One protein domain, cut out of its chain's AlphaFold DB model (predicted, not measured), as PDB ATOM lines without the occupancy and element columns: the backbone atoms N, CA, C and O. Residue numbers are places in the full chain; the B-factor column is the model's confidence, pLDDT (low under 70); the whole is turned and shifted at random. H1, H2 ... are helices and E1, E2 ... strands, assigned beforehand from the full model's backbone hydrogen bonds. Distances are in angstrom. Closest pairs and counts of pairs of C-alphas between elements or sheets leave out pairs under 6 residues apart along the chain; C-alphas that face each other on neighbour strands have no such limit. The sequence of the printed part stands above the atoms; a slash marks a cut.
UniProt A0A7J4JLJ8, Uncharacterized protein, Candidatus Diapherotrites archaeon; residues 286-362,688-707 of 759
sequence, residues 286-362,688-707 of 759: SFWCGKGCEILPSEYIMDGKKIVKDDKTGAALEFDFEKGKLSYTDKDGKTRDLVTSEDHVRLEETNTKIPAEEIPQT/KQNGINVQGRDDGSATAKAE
ATOM      1  N   SER A 286      44.014  60.378  48.540       68.38
ATOM      2  CA  SER A 286      44.986  59.938  47.535       68.38
ATOM      3  C   SER A 286      46.413  60.121  48.048       68.38
ATOM      4  O   SER A 286      46.717  61.090  48.745       68.38
ATOM      5  N   PHE A 287      47.287  59.186  47.688       75.94
ATOM      6  CA  PHE A 287      48.728  59.264  47.867       75.94
ATOM      7  C   PHE A 287      49.406  58.931  46.540       75.94
ATOM      8  O   PHE A 287      49.196  57.853  45.989       75.94
ATOM      9  N   TRP A 288      50.235  59.843  46.040       75.69
ATOM     10  CA  TRP A 288      51.046  59.602  44.853       75.69
ATOM     11  C   TRP A 288      52.525  59.550  45.214       75.69
ATOM     12  O   TRP A 288      53.045  60.417  45.917       75.69
ATOM     13  N   CYS A 289      53.193  58.537  44.685       77.06
ATOM     14  CA  CYS A 289      54.605  58.274  44.876       77.06
ATOM     15  C   CYS A 289      55.261  58.217  43.495       77.06
ATOM     16  O   CYS A 289      54.863  57.423  42.642       77.06
ATOM     17  N   GLY A 290      56.205  59.129  43.252       72.94
ATOM     18  CA  GLY A 290      56.812  59.332  41.938       72.94
ATOM     19  C   GLY A 290      57.772  58.225  41.506       72.94
ATOM     20  O   GLY A 290      57.932  57.203  42.171       72.94
ATOM     21  N   LYS A 291      58.428  58.445  40.363       76.44
ATOM     22  CA  LYS A 291      59.423  57.522  39.810       76.44
ATOM     23  C   LYS A 291      60.510  57.189  40.838       76.44
ATOM     24  O   LYS A 291      61.047  58.075  41.495       76.44
ATOM     25  N   GLY A 292      60.874  55.913  40.908       74.00
ATOM     26  CA  GLY A 292      61.995  55.436  41.716       74.00
ATOM     27  C   GLY A 292      61.708  55.365  43.216       74.00
ATOM     28  O   GLY A 292      62.637  55.186  44.002       74.00
ATOM     29  N   CYS A 293      60.446  55.498  43.616       80.44
ATOM     30  CA  CYS A 293      60.037  55.324  44.992       80.44
ATOM     31  C   CYS A 293      59.866  53.850  45.385       80.44
ATOM     32  O   CYS A 293      59.545  52.995  44.548       80.44
ATOM     33  N   GLU A 294      60.063  53.590  46.675       86.12
ATOM     34  CA  GLU A 294      59.867  52.299  47.327       86.12
ATOM     35  C   GLU A 294      58.828  52.469  48.438       86.12
ATOM     36  O   GLU A 294      58.903  53.413  49.229       86.12
ATOM     37  N   ILE A 295      57.837  51.581  48.472       87.06
ATOM     38  CA  ILE A 295      56.790  51.553  49.492       87.06
ATOM     39  C   ILE A 295      56.991  50.286  50.310       87.06
ATOM     40  O   ILE A 295      56.864  49.179  49.786       87.06
ATOM     41  N   LEU A 296      57.302  50.481  51.588       87.25
ATOM     42  CA  LEU A 296      57.608  49.427  52.548       87.25
ATOM     43  C   LEU A 296      56.512  49.379  53.623       87.25
ATOM     44  O   LEU A 296      56.053  50.440  54.066       87.25
ATOM     45  N   PRO A 297      56.113  48.189  54.099       86.62
ATOM     46  CA  PRO A 297      55.175  48.073  55.202       86.62
ATOM     47  C   PRO A 297      55.842  48.544  56.502       86.62
ATOM     48  O   PRO A 297      56.883  48.039  56.927       86.62
ATOM     49  N   SER A 298      55.229  49.524  57.170       85.25
ATOM     50  CA  SER A 298      55.739  50.086  58.430       85.25
ATOM     51  C   SER A 298      55.464  49.199  59.650       85.25
ATOM     52  O   SER A 298      56.029  49.422  60.722       85.25
ATOM     53  N   GLU A 299      54.589  48.204  59.519       89.19
ATOM     54  CA  GLU A 299      54.238  47.240  60.560       89.19
ATOM     55  C   GLU A 299      53.725  45.932  59.944       89.19
ATOM     56  O   GLU A 299      53.561  45.826  58.734       89.19
ATOM     57  N   TYR A 300      53.442  44.933  60.781       91.62
ATOM     58  CA  TYR A 300      52.822  43.689  60.336       91.62
ATOM     59  C   TYR A 300      51.324  43.903  60.051       91.62
ATOM     60  O   TYR A 300      50.511  43.925  60.981       91.62
ATOM     61  N   ILE A 301      50.971  44.074  58.775       83.94
ATOM     62  CA  ILE A 301      49.611  44.411  58.324       83.94
ATOM     63  C   ILE A 301      48.692  43.193  58.484       83.94
ATOM     64  O   ILE A 301      48.944  42.137  57.910       83.94
ATOM     65  N   MET A 302      47.624  43.307  59.276       84.94
ATOM     66  CA  MET A 302      46.687  42.195  59.534       84.94
ATOM     67  C   MET A 302      45.292  42.426  58.954       84.94
ATOM     68  O   MET A 302      44.424  41.570  59.099       84.94
ATOM     69  N   ASP A 303      45.072  43.573  58.327       83.12
ATOM     70  CA  ASP A 303      43.780  44.059  57.873       83.12
ATOM     71  C   ASP A 303      43.894  44.771  56.520       83.12
ATOM     72  O   ASP A 303      44.963  45.201  56.094       83.12
ATOM     73  N   GLY A 304      42.760  44.887  55.829       79.88
ATOM     74  CA  GLY A 304      42.673  45.593  54.557       79.88
ATOM     75  C   GLY A 304      43.086  44.769  53.336       79.88
ATOM     76  O   GLY A 304      43.443  43.588  53.407       79.88
ATOM     77  N   LYS A 305      42.968  45.419  52.176       84.06
ATOM     78  CA  LYS A 305      43.267  44.843  50.866       84.06
ATOM     79  C   LYS A 305      43.948  45.859  49.971       84.06
ATOM     80  O   LYS A 305      43.528  47.018  49.920       84.06
ATOM     81  N   LYS A 306      44.916  45.382  49.195       85.62
ATOM     82  CA  LYS A 306      45.543  46.129  48.104       85.62
ATOM     83  C   LYS A 306      45.236  45.430  46.787       85.62
ATOM     84  O   LYS A 306      45.489  44.237  46.632       85.62
ATOM     85  N   ILE A 307      44.687  46.178  45.834       85.25
ATOM     86  CA  ILE A 307      44.415  45.678  44.482       85.25
ATOM     87  C   ILE A 307      45.271  46.459  43.491       85.25
ATOM     88  O   ILE A 307      45.118  47.676  43.354       85.25
ATOM     89  N   VAL A 308      46.141  45.741  42.782       83.50
ATOM     90  CA  VAL A 308      46.952  46.265  41.681       83.50
ATOM     91  C   VAL A 308      46.334  45.782  40.378       83.50
ATOM     92  O   VAL A 308      46.298  44.582  40.106       83.50
ATOM     93  N   LYS A 309      45.799  46.708  39.581       78.56
ATOM     94  CA  LYS A 309      45.020  46.380  38.381       78.56
ATOM     95  C   LYS A 309      45.710  46.866  37.111       78.56
ATOM     96  O   LYS A 309      46.170  48.003  37.047       78.56
ATOM     97  N   ASP A 310      45.713  46.021  36.084       75.12
ATOM     98  CA  ASP A 310      45.977  46.426  34.707       75.12
ATOM     99  C   ASP A 310      44.656  46.825  34.037       75.12
ATOM    100  O   ASP A 310      43.803  45.988  33.732       75.12
ATOM    101  N   ASP A 311      44.488  48.120  33.791       67.56
ATOM    102  CA  ASP A 311      43.270  48.658  33.189       67.56
ATOM    103  C   ASP A 311      43.099  48.275  31.706       67.56
ATOM    104  O   ASP A 311      41.976  48.301  31.204       67.56
ATOM    105  N   LYS A 312      44.164  47.866  30.997       69.88
ATOM    106  CA  LYS A 312      44.069  47.457  29.583       69.88
ATOM    107  C   LYS A 312      43.546  46.039  29.426       69.88
ATOM    108  O   LYS A 312      42.777  45.762  28.508       69.88
ATOM    109  N   THR A 313      44.011  45.129  30.275       73.81
ATOM    110  CA  THR A 313      43.660  43.704  30.188       73.81
ATOM    111  C   THR A 313      42.562  43.301  31.165       73.81
ATOM    112  O   THR A 313      41.959  42.246  30.991       73.81
ATOM    113  N   GLY A 314      42.296  44.124  32.183       73.69
ATOM    114  CA  GLY A 314      41.394  43.800  33.283       73.69
ATOM    115  C   GLY A 314      41.992  42.834  34.308       73.69
ATOM    116  O   GLY A 314      41.316  42.524  35.286       73.69
ATOM    117  N   ALA A 315      43.236  42.380  34.108       82.00
ATOM    118  CA  ALA A 315      43.923  41.518  35.055       82.00
ATOM    119  C   ALA A 315      44.216  42.264  36.365       82.00
ATOM    120  O   ALA A 315      44.463  43.474  36.366       82.00
ATOM    121  N   ALA A 316      44.200  41.545  37.482       86.25
ATOM    122  CA  ALA A 316      44.432  42.131  38.795       86.25
ATOM    123  C   ALA A 316      45.220  41.195  39.710       86.25
ATOM    124  O   ALA A 316      45.044  39.976  39.682       86.25
ATOM    125  N   LEU A 317      46.066  41.795  40.542       89.06
ATOM    126  CA  LEU A 317      46.665  41.177  41.714       89.06
ATOM    127  C   LEU A 317      45.938  41.704  42.948       89.06
ATOM    128  O   LEU A 317      45.860  42.915  43.154       89.06
ATOM    129  N   GLU A 318      45.396  40.799  43.753       91.69
ATOM    130  CA  GLU A 318      44.758  41.114  45.030       91.69
ATOM    131  C   GLU A 318      45.616  40.577  46.172       91.69
ATOM    132  O   GLU A 318      45.813  39.365  46.297       91.69
ATOM    133  N   PHE A 319      46.081  41.492  47.015       90.88
ATOM    134  CA  PHE A 319      46.731  41.225  48.288       90.88
ATOM    135  C   PHE A 319      45.668  41.350  49.382       90.88
ATOM    136  O   PHE A 319      45.182  42.445  49.672       90.88
ATOM    137  N   ASP A 320      45.263  40.216  49.947       90.94
ATOM    138  CA  ASP A 320      44.328  40.128  51.068       90.94
ATOM    139  C   ASP A 320      45.149  39.927  52.350       90.94
ATOM    140  O   ASP A 320      45.571  38.807  52.656       90.94
ATOM    141  N   PHE A 321      45.432  41.019  53.069       89.25
ATOM    142  CA  PHE A 321      46.280  41.000  54.269       89.25
ATOM    143  C   PHE A 321      45.604  40.312  55.446       89.25
ATOM    144  O   PHE A 321      46.266  39.658  56.253       89.25
ATOM    145  N   GLU A 322      44.277  40.389  55.518       88.81
ATOM    146  CA  GLU A 322      43.497  39.677  56.524       88.81
ATOM    147  C   GLU A 322      43.676  38.164  56.368       88.81
ATOM    148  O   GLU A 322      44.025  37.474  57.328       88.81
ATOM    149  N   LYS A 323      43.545  37.650  55.139       90.25
ATOM    150  CA  LYS A 323      43.760  36.224  54.842       90.25
ATOM    151  C   LYS A 323      45.226  35.835  54.649       90.25
ATOM    152  O   LYS A 323      45.505  34.644  54.535       90.25
ATOM    153  N   GLY A 324      46.136  36.804  54.560       91.19
ATOM    154  CA  GLY A 324      47.551  36.579  54.266       91.19
ATOM    155  C   GLY A 324      47.774  35.896  52.915       91.19
ATOM    156  O   GLY A 324      48.505  34.908  52.823       91.19
ATOM    157  N   LYS A 325      47.086  36.377  51.875       94.31
ATOM    158  CA  LYS A 325      46.993  35.701  50.579       94.31
ATOM    159  C   LYS A 325      47.147  36.656  49.395       94.31
ATOM    160  O   LYS A 325      46.494  37.692  49.348       94.31
ATOM    161  N   LEU A 326      47.925  36.240  48.397       93.12
ATOM    162  CA  LEU A 326      48.026  36.894  47.094       93.12
ATOM    163  C   LEU A 326      47.279  36.080  46.037       93.12
ATOM    164  O   LEU A 326      47.563  34.896  45.837       93.12
ATOM    165  N   SER A 327      46.356  36.725  45.331       94.25
ATOM    166  CA  SER A 327      45.568  36.117  44.256       94.25
ATOM    167  C   SER A 327      45.749  36.876  42.944       94.25
ATOM    168  O   SER A 327      45.907  38.092  42.937       94.25
ATOM    169  N   TYR A 328      45.697  36.154  41.828       92.00
ATOM    170  CA  TYR A 328      45.697  36.718  40.482       92.00
ATOM    171  C   TYR A 328      44.383  36.410  39.781       92.00
ATOM    172  O   TYR A 328      44.005  35.240  39.659       92.00
ATOM    173  N   THR A 329      43.733  37.451  39.280       91.00
ATOM    174  CA  THR A 329      42.549  37.364  38.429       91.00
ATOM    175  C   THR A 329      42.956  37.682  36.998       91.00
ATOM    176  O   THR A 329      43.513  38.746  36.728       91.00
ATOM    177  N   ASP A 330      42.708  36.750  36.079       86.44
ATOM    178  CA  ASP A 330      42.981  36.963  34.659       86.44
ATOM    179  C   ASP A 330      41.905  37.819  33.967       86.44
ATOM    180  O   ASP A 330      40.875  38.170  34.543       86.44
ATOM    181  N   LYS A 331      42.148  38.141  32.693       81.44
ATOM    182  CA  LYS A 331      41.232  38.908  31.833       81.44
ATOM    183  C   LYS A 331      39.836  38.286  31.672       81.44
ATOM    184  O   LYS A 331      38.902  38.992  31.309       81.44
ATOM    185  N   ASP A 332      39.699  36.982  31.913       84.06
ATOM    186  CA  ASP A 332      38.441  36.240  31.788       84.06
ATOM    187  C   ASP A 332      37.705  36.161  33.147       84.06
ATOM    188  O   ASP A 332      36.670  35.505  33.271       84.06
ATOM    189  N   GLY A 333      38.231  36.839  34.179       84.06
ATOM    190  CA  GLY A 333      37.677  36.885  35.531       84.06
ATOM    191  C   GLY A 333      38.005  35.654  36.377       84.06
ATOM    192  O   GLY A 333      37.481  35.505  37.485       84.06
ATOM    193  N   LYS A 334      38.865  34.750  35.895       90.50
ATOM    194  CA  LYS A 334      39.242  33.552  36.643       90.50
ATOM    195  C   LYS A 334      40.338  33.896  37.643       90.50
ATOM    196  O   LYS A 334      41.413  34.367  37.282       90.50
ATOM    197  N   THR A 335      40.066  33.600  38.909       91.00
ATOM    198  CA  THR A 335      40.988  33.864  40.016       91.00
ATOM    199  C   THR A 335      41.740  32.599  40.414       91.00
ATOM    200  O   THR A 335      41.158  31.512  40.466       91.00
ATOM    201  N   ARG A 336      43.037  32.738  40.689       91.88
ATOM    202  CA  ARG A 336      43.885  31.690  41.262       91.88
ATOM    203  C   ARG A 336      44.796  32.261  42.337       91.88
ATOM    204  O   ARG A 336      45.208  33.415  42.261       91.88
ATOM    205  N   ASP A 337      45.159  31.413  43.278       91.06
ATOM    206  CA  ASP A 337      46.019  31.778  44.395       91.06
ATOM    207  C   ASP A 337      47.474  31.653  43.952       91.06
ATOM    208  O   ASP A 337      47.841  30.644  43.347       91.06
ATOM    209  N   LEU A 338      48.282  32.679  44.212       86.94
ATOM    210  CA  LEU A 338      49.712  32.677  43.901       86.94
ATOM    211  C   LEU A 338      50.550  32.406  45.150       86.94
ATOM    212  O   LEU A 338      51.476  31.603  45.103       86.94
ATOM    213  N   VAL A 339      50.214  33.062  46.263       87.19
ATOM    214  CA  VAL A 339      50.917  32.921  47.545       87.19
ATOM    215  C   VAL A 339      49.884  32.797  48.657       87.19
ATOM    216  O   VAL A 339      48.925  33.565  48.714       87.19
ATOM    217  N   THR A 340      50.076  31.824  49.542       84.75
ATOM    218  CA  THR A 340      49.188  31.540  50.684       84.75
ATOM    219  C   THR A 340      49.917  31.612  52.029       84.75
ATOM    220  O   THR A 340      49.378  31.192  53.050       84.75
ATOM    221  N   SER A 341      51.156  32.114  52.030       89.50
ATOM    222  CA  SER A 341      51.963  32.295  53.233       89.50
ATOM    223  C   SER A 341      51.775  33.703  53.786       89.50
ATOM    224  O   SER A 341      52.187  34.678  53.155       89.50
ATOM    225  N   GLU A 342      51.176  33.801  54.974       92.75
ATOM    226  CA  GLU A 342      50.773  35.084  55.553       92.75
ATOM    227  C   GLU A 342      51.928  36.078  55.695       92.75
ATOM    228  O   GLU A 342      51.783  37.237  55.325       92.75
ATOM    229  N   ASP A 343      53.074  35.629  56.216       94.19
ATOM    230  CA  ASP A 343      54.202  36.522  56.506       94.19
ATOM    231  C   ASP A 343      54.816  37.108  55.224       94.19
ATOM    232  O   ASP A 343      55.325  38.218  55.250       94.19
ATOM    233  N   HIS A 344      54.737  36.395  54.096       92.62
ATOM    234  CA  HIS A 344      55.291  36.855  52.819       92.62
ATOM    235  C   HIS A 344      54.371  37.876  52.153       92.62
ATOM    236  O   HIS A 344      54.841  38.804  51.510       92.62
ATOM    237  N   VAL A 345      53.055  37.694  52.304       92.00
ATOM    238  CA  VAL A 345      52.054  38.606  51.737       92.00
ATOM    239  C   VAL A 345      51.948  39.900  52.531       92.00
ATOM    240  O   VAL A 345      51.516  40.878  51.952       92.00
ATOM    241  N   ARG A 346      52.279  39.891  53.830       92.75
ATOM    242  CA  ARG A 346      52.168  41.048  54.744       92.75
ATOM    243  C   ARG A 346      53.471  41.840  54.914       92.75
ATOM    244  O   ARG A 346      53.503  42.798  55.684       92.75
ATOM    245  N   LEU A 347      54.554  41.356  54.308       92.38
ATOM    246  CA  LEU A 347      55.873  41.995  54.261       92.38
ATOM    247  C   LEU A 347      56.282  42.297  52.810       92.38
ATOM    248  O   LEU A 347      57.463  42.404  52.502       92.38
ATOM    249  N   GLU A 348      55.306  42.351  51.915       92.19
ATOM    250  CA  GLU A 348      55.480  42.701  50.519       92.19
ATOM    251  C   GLU A 348      55.898  44.165  50.361       92.19
ATOM    252  O   GLU A 348      55.455  45.043  51.099       92.19
ATOM    253  N   GLU A 349      56.725  44.439  49.359       91.50
ATOM    254  CA  GLU A 349      57.236  45.781  49.085       91.50
ATOM    255  C   GLU A 349      56.902  46.178  47.649       91.50
ATOM    256  O   GLU A 349      56.947  45.356  46.735       91.50
ATOM    257  N   THR A 350      56.599  47.453  47.412       89.25
ATOM    258  CA  THR A 350      56.457  47.970  46.044       89.25
ATOM    259  C   THR A 350      57.696  48.751  45.660       89.25
ATOM    260  O   THR A 350      58.032  49.732  46.320       89.25
ATOM    261  N   ASN A 351      58.324  48.385  44.546       88.31
ATOM    262  CA  ASN A 351      59.491  49.078  44.021       88.31
ATOM    263  C   ASN A 351      59.219  49.587  42.604       88.31
ATOM    264  O   ASN A 351      58.975  48.818  41.677       88.31
ATOM    265  N   THR A 352      59.259  50.906  42.416       84.56
ATOM    266  CA  THR A 352      59.019  51.517  41.097       84.56
ATOM    267  C   THR A 352      60.300  51.709  40.271       84.56
ATOM    268  O   THR A 352      60.205  52.023  39.084       84.56
ATOM    269  N   LYS A 353      61.501  51.487  40.840       80.50
ATOM    270  CA  LYS A 353      62.786  51.507  40.097       80.50
ATOM    271  C   LYS A 353      62.880  50.321  39.136       80.50
ATOM    272  O   LYS A 353      63.239  50.469  37.961       80.50
ATOM    273  N   ILE A 354      62.506  49.157  39.655       82.50
ATOM    274  CA  ILE A 354      62.253  47.919  38.928       82.50
ATOM    275  C   ILE A 354      60.764  47.616  39.077       82.50
ATOM    276  O   ILE A 354      60.432  46.912  40.014       82.50
ATOM    277  N   PRO A 355      59.874  48.173  38.231       84.88
ATOM    278  CA  PRO A 355      58.432  48.237  38.483       84.88
ATOM    279  C   PRO A 355      57.887  46.850  38.828       84.88
ATOM    280  O   PRO A 355      57.611  46.054  37.933       84.88
ATOM    281  N   ALA A 356      57.786  46.553  40.121       89.31
ATOM    282  CA  ALA A 356      57.537  45.220  40.639       89.31
ATOM    283  C   ALA A 356      56.957  45.290  42.055       89.31
ATOM    284  O   ALA A 356      57.248  46.206  42.826       89.31
ATOM    285  N   GLU A 357      56.151  44.285  42.379       90.69
ATOM    286  CA  GLU A 357      55.862  43.916  43.762       90.69
ATOM    287  C   GLU A 357      56.877  42.853  44.173       90.69
ATOM    288  O   GLU A 357      57.018  41.824  43.507       90.69
ATOM    289  N   GLU A 358      57.597  43.112  45.248       92.69
ATOM    290  CA  GLU A 358      58.625  42.237  45.773       92.69
ATOM    291  C   GLU A 358      58.054  41.422  46.929       92.69
ATOM    292  O   GLU A 358      57.551  41.963  47.914       92.69
ATOM    293  N   ILE A 359      58.113  40.100  46.792       93.31
ATOM    294  CA  ILE A 359      57.625  39.169  47.808       93.31
ATOM    295  C   ILE A 359      58.835  38.506  48.465       93.31
ATOM    296  O   ILE A 359      59.551  37.783  47.760       93.31
ATOM    297  N   PRO A 360      59.061  38.685  49.780       94.31
ATOM    298  CA  PRO A 360      60.142  38.010  50.494       94.31
ATOM    299  C   PRO A 360      60.112  36.502  50.252       94.31
ATOM    300  O   PRO A 360      59.039  35.897  50.301       94.31
ATOM    301  N   GLN A 361      61.267  35.868  50.019       92.81
ATOM    302  CA  GLN A 361      61.319  34.405  49.880       92.81
ATOM    303  C   GLN A 361      61.643  33.680  51.174       92.81
ATOM    304  O   GLN A 361      61.011  32.682  51.512       92.81
ATOM    305  N   THR A 362      62.627  34.170  51.916       94.94
ATOM    306  CA  THR A 362      62.998  33.601  53.208       94.94
ATOM    307  C   THR A 362      62.878  34.679  54.273       94.94
ATOM    308  O   THR A 362      63.451  35.753  54.136       94.94
ATOM    309  N   LYS A 688      56.948  52.610  36.498       79.88
ATOM    310  CA  LYS A 688      58.265  53.255  36.515       79.88
ATOM    311  C   LYS A 688      58.225  54.657  35.915       79.88
ATOM    312  O   LYS A 688      58.892  55.559  36.407       79.88
ATOM    313  N   GLN A 689      57.459  54.846  34.842       78.12
ATOM    314  CA  GLN A 689      57.389  56.129  34.137       78.12
ATOM    315  C   GLN A 689      56.532  57.164  34.872       78.12
ATOM    316  O   GLN A 689      56.893  58.339  34.911       78.12
ATOM    317  N   ASN A 690      55.417  56.730  35.459       72.94
ATOM    318  CA  ASN A 690      54.391  57.616  36.004       72.94
ATOM    319  C   ASN A 690      54.337  57.615  37.541       72.94
ATOM    320  O   ASN A 690      53.759  58.530  38.129       72.94
ATOM    321  N   GLY A 691      54.953  56.627  38.194       77.19
ATOM    322  CA  GLY A 691      54.802  56.385  39.625       77.19
ATOM    323  C   GLY A 691      53.554  55.559  39.950       77.19
ATOM    324  O   GLY A 691      52.936  54.939  39.078       77.19
ATOM    325  N   ILE A 692      53.198  55.547  41.231       79.12
ATOM    326  CA  ILE A 692      52.054  54.819  41.783       79.12
ATOM    327  C   ILE A 692      51.113  55.797  42.489       79.12
ATOM    328  O   ILE A 692      51.515  56.525  43.397       79.12
ATOM    329  N   ASN A 693      49.852  55.812  42.058       77.44
ATOM    330  CA  ASN A 693      48.763  56.525  42.721       77.44
ATOM    331  C   ASN A 693      47.933  55.517  43.515       77.44
ATOM    332  O   ASN A 693      47.387  54.573  42.939       77.44
ATOM    333  N   VAL A 694      47.856  55.712  44.827       75.69
ATOM    334  CA  VAL A 694      47.043  54.929  45.754       75.69
ATOM    335  C   VAL A 694      45.842  55.769  46.162       75.69
ATOM    336  O   VAL A 694      45.995  56.862  46.701       75.69
ATOM    337  N   GLN A 695      44.641  55.254  45.919       68.38
ATOM    338  CA  GLN A 695      43.382  55.909  46.267       68.38
ATOM    339  C   GLN A 695      42.644  55.076  47.310       68.38
ATOM    340  O   GLN A 695      42.458  53.869  47.117       68.38
ATOM    341  N   GLY A 696      42.248  55.721  48.407       65.00
ATOM    342  CA  GLY A 696      41.409  55.113  49.435       65.00
ATOM    343  C   GLY A 696      39.951  55.055  48.980       65.00
ATOM    344  O   GLY A 696      39.471  55.958  48.300       65.00
ATOM    345  N   ARG A 697      39.244  53.987  49.346       57.69
ATOM    346  CA  ARG A 697      37.813  53.802  49.082       57.69
ATOM    347  C   ARG A 697      37.009  53.891  50.371       57.69
ATOM    348  O   ARG A 697      37.523  53.633  51.458       57.69
ATOM    349  N   ASP A 698      35.720  54.184  50.234       54.41
ATOM    350  CA  ASP A 698      34.789  54.275  51.367       54.41
ATOM    351  C   ASP A 698      34.624  52.951  52.134       54.41
ATOM    352  O   ASP A 698      34.232  52.958  53.298       54.41
ATOM    353  N   ASP A 699      34.945  51.814  51.507       53.88
ATOM    354  CA  ASP A 699      34.946  50.486  52.134       53.88
ATOM    355  C   ASP A 699      36.250  50.158  52.891       53.88
ATOM    356  O   ASP A 699      36.418  49.037  53.371       53.88
ATOM    357  N   GLY A 700      37.177  51.119  52.992       55.69
ATOM    358  CA  GLY A 700      38.477  50.957  53.643       55.69
ATOM    359  C   GLY A 700      39.523  50.220  52.799       55.69
ATOM    360  O   GLY A 700      40.647  50.034  53.262       55.69
ATOM    361  N   SER A 701      39.195  49.803  51.571       62.31
ATOM    362  CA  SER A 701      40.179  49.246  50.637       62.31
ATOM    363  C   SER A 701      40.961  50.344  49.913       62.31
ATOM    364  O   SER A 701      40.524  51.493  49.827       62.31
ATOM    365  N   ALA A 702      42.128  49.993  49.368       67.88
ATOM    366  CA  ALA A 702      42.921  50.900  48.548       67.88
ATOM    367  C   ALA A 702      43.164  50.316  47.153       67.88
ATOM    368  O   ALA A 702      43.471  49.129  46.988       67.88
ATOM    369  N   THR A 703      43.051  51.163  46.132       69.56
ATOM    370  CA  THR A 703      43.465  50.821  44.767       69.56
ATOM    371  C   THR A 703      44.733  51.537  44.387       69.56
ATOM    372  O   THR A 703      44.807  52.755  44.516       69.56
ATOM    373  N   ALA A 704      45.687  50.779  43.855       75.38
ATOM    374  CA  ALA A 704      46.935  51.296  43.328       75.38
ATOM    375  C   ALA A 704      46.961  51.191  41.800       75.38
ATOM    376  O   ALA A 704      46.639  50.138  41.237       75.38
ATOM    377  N   LYS A 705      47.362  52.271  41.125       76.62
ATOM    378  CA  LYS A 705      47.460  52.330  39.661       76.62
ATOM    379  C   LYS A 705      48.712  53.062  39.192       76.62
ATOM    380  O   LYS A 705      49.220  53.946  39.879       76.62
ATOM    381  N   ALA A 706      49.170  52.697  37.994       73.62
ATOM    382  CA  ALA A 706      50.225  53.403  37.279       73.62
ATOM    383  C   ALA A 706      49.669  54.697  36.695       73.62
ATOM    384  O   ALA A 706      49.155  54.723  35.575       73.62
ATOM    385  N   GLU A 707      49.763  55.770  37.460       64.94
ATOM    386  CA  GLU A 707      49.207  57.057  37.085       64.94
ATOM    387  C   GLU A 707      50.163  58.160  37.510       64.94
ATOM    388  O   GLU A 707      50.803  58.078  38.560       64.94
TER     389      GLU A 707
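Overview. This is residues 286 to 362 and 688 to 707 of the 759 residues of an uncharacterized protein of Candidatus Diapherotrites archaeon (UniProt A0A7J4JLJ8). A strongly twisted sheet of seven strands makes a wall, and the small hairpin of E6 and E7 stands over one face of it, the other face being bare. The long stretch of residues 290 to 304 runs from E1 past that hairpin to E2, and its residues 294 to 295 pair with residues 350 to 351 of E6; the short helix H1 joins E5 to the hairpin. The printed part has 97 residues, with E1, E2, E3, E4, E5, H1, E6, E7, E8 and E9 along the chain; the large sheet is mixed, in the order E1, E8, E9, E2, E3, E4, E5. The class is mostly strand, with under half of the residues in named elements. The whole is compact, with a radius of gyration of the C-alphas of 13.0 A, and rounded, spanning 34 by 31 by 29 A.

Arrangement. E1, residues 286 to 289, is an edge strand, antiparallel to E8, residues 692 to 696, with N 287 and O 694 2.8 A apart. E8 forms a hairpin with E9, residues 702 to 705, where N 695 and O 703 are 2.9 A apart. E9 is parallel to E2, residues 305 to 309, at 22 degrees, with N 704 and O 307 3.2 A apart. E2, E3 at residues 316 to 320, E4 at 325 to 329 and E5 at 335 to 339 form a meander, each strand the antiparallel neighbour of the one before. Its N and O pairs within hydrogen-bond range include N 308 and O 317 at 2.9 A, N 318 and O 327 at 2.9 A, and N 328 and O 336 at 2.8 A. E5 is the other edge strand. H1, residues 342 to 345, only grazes the sheet; its closest C-alphas with E4 are those of Lys 325 and Val 345, 5.9 A apart. It is too short for any O i to N i+4 pair. E6, residues 349 to 351, and E7, residues 356 to 360, form an antiparallel hairpin, with N 358 and O 349 2.8 A apart. The closest C-alphas of H1 and E7 are those of His 344 and Pro 360, 5.5 A apart. E7 is apart from E2, E3, E4 and E5, for instance.

Along the chain. E1 begins at C-alpha 286, (44.986, 59.938, 47.535), and is 10.1 A long. E2 measures 12.7 A, E3 12.4 A, E4 13.0 A and E5 12.5 A. H1 measures 5.3 A, E6 6.4 A and E7 12.5 A, ending at C-alpha 360, (60.142, 38.010, 50.494). E8 is 13.1 A long; E9, 10.1 A long, ends at C-alpha 705, (47.460, 52.330, 39.661).

Size, cuts and confidence. The C-alphas farthest apart, of Thr 362 and Asp 698, are 35.0 A apart. Residues 363 to 687 are not printed, and C-alphas 362 and 688 are 26.2 A apart across the cut. The link from E1 to E2 is long. The mean pLDDT of the printed part is 82.6; residues 286, 311 to 312, 695 to 703 and 707 are under 70.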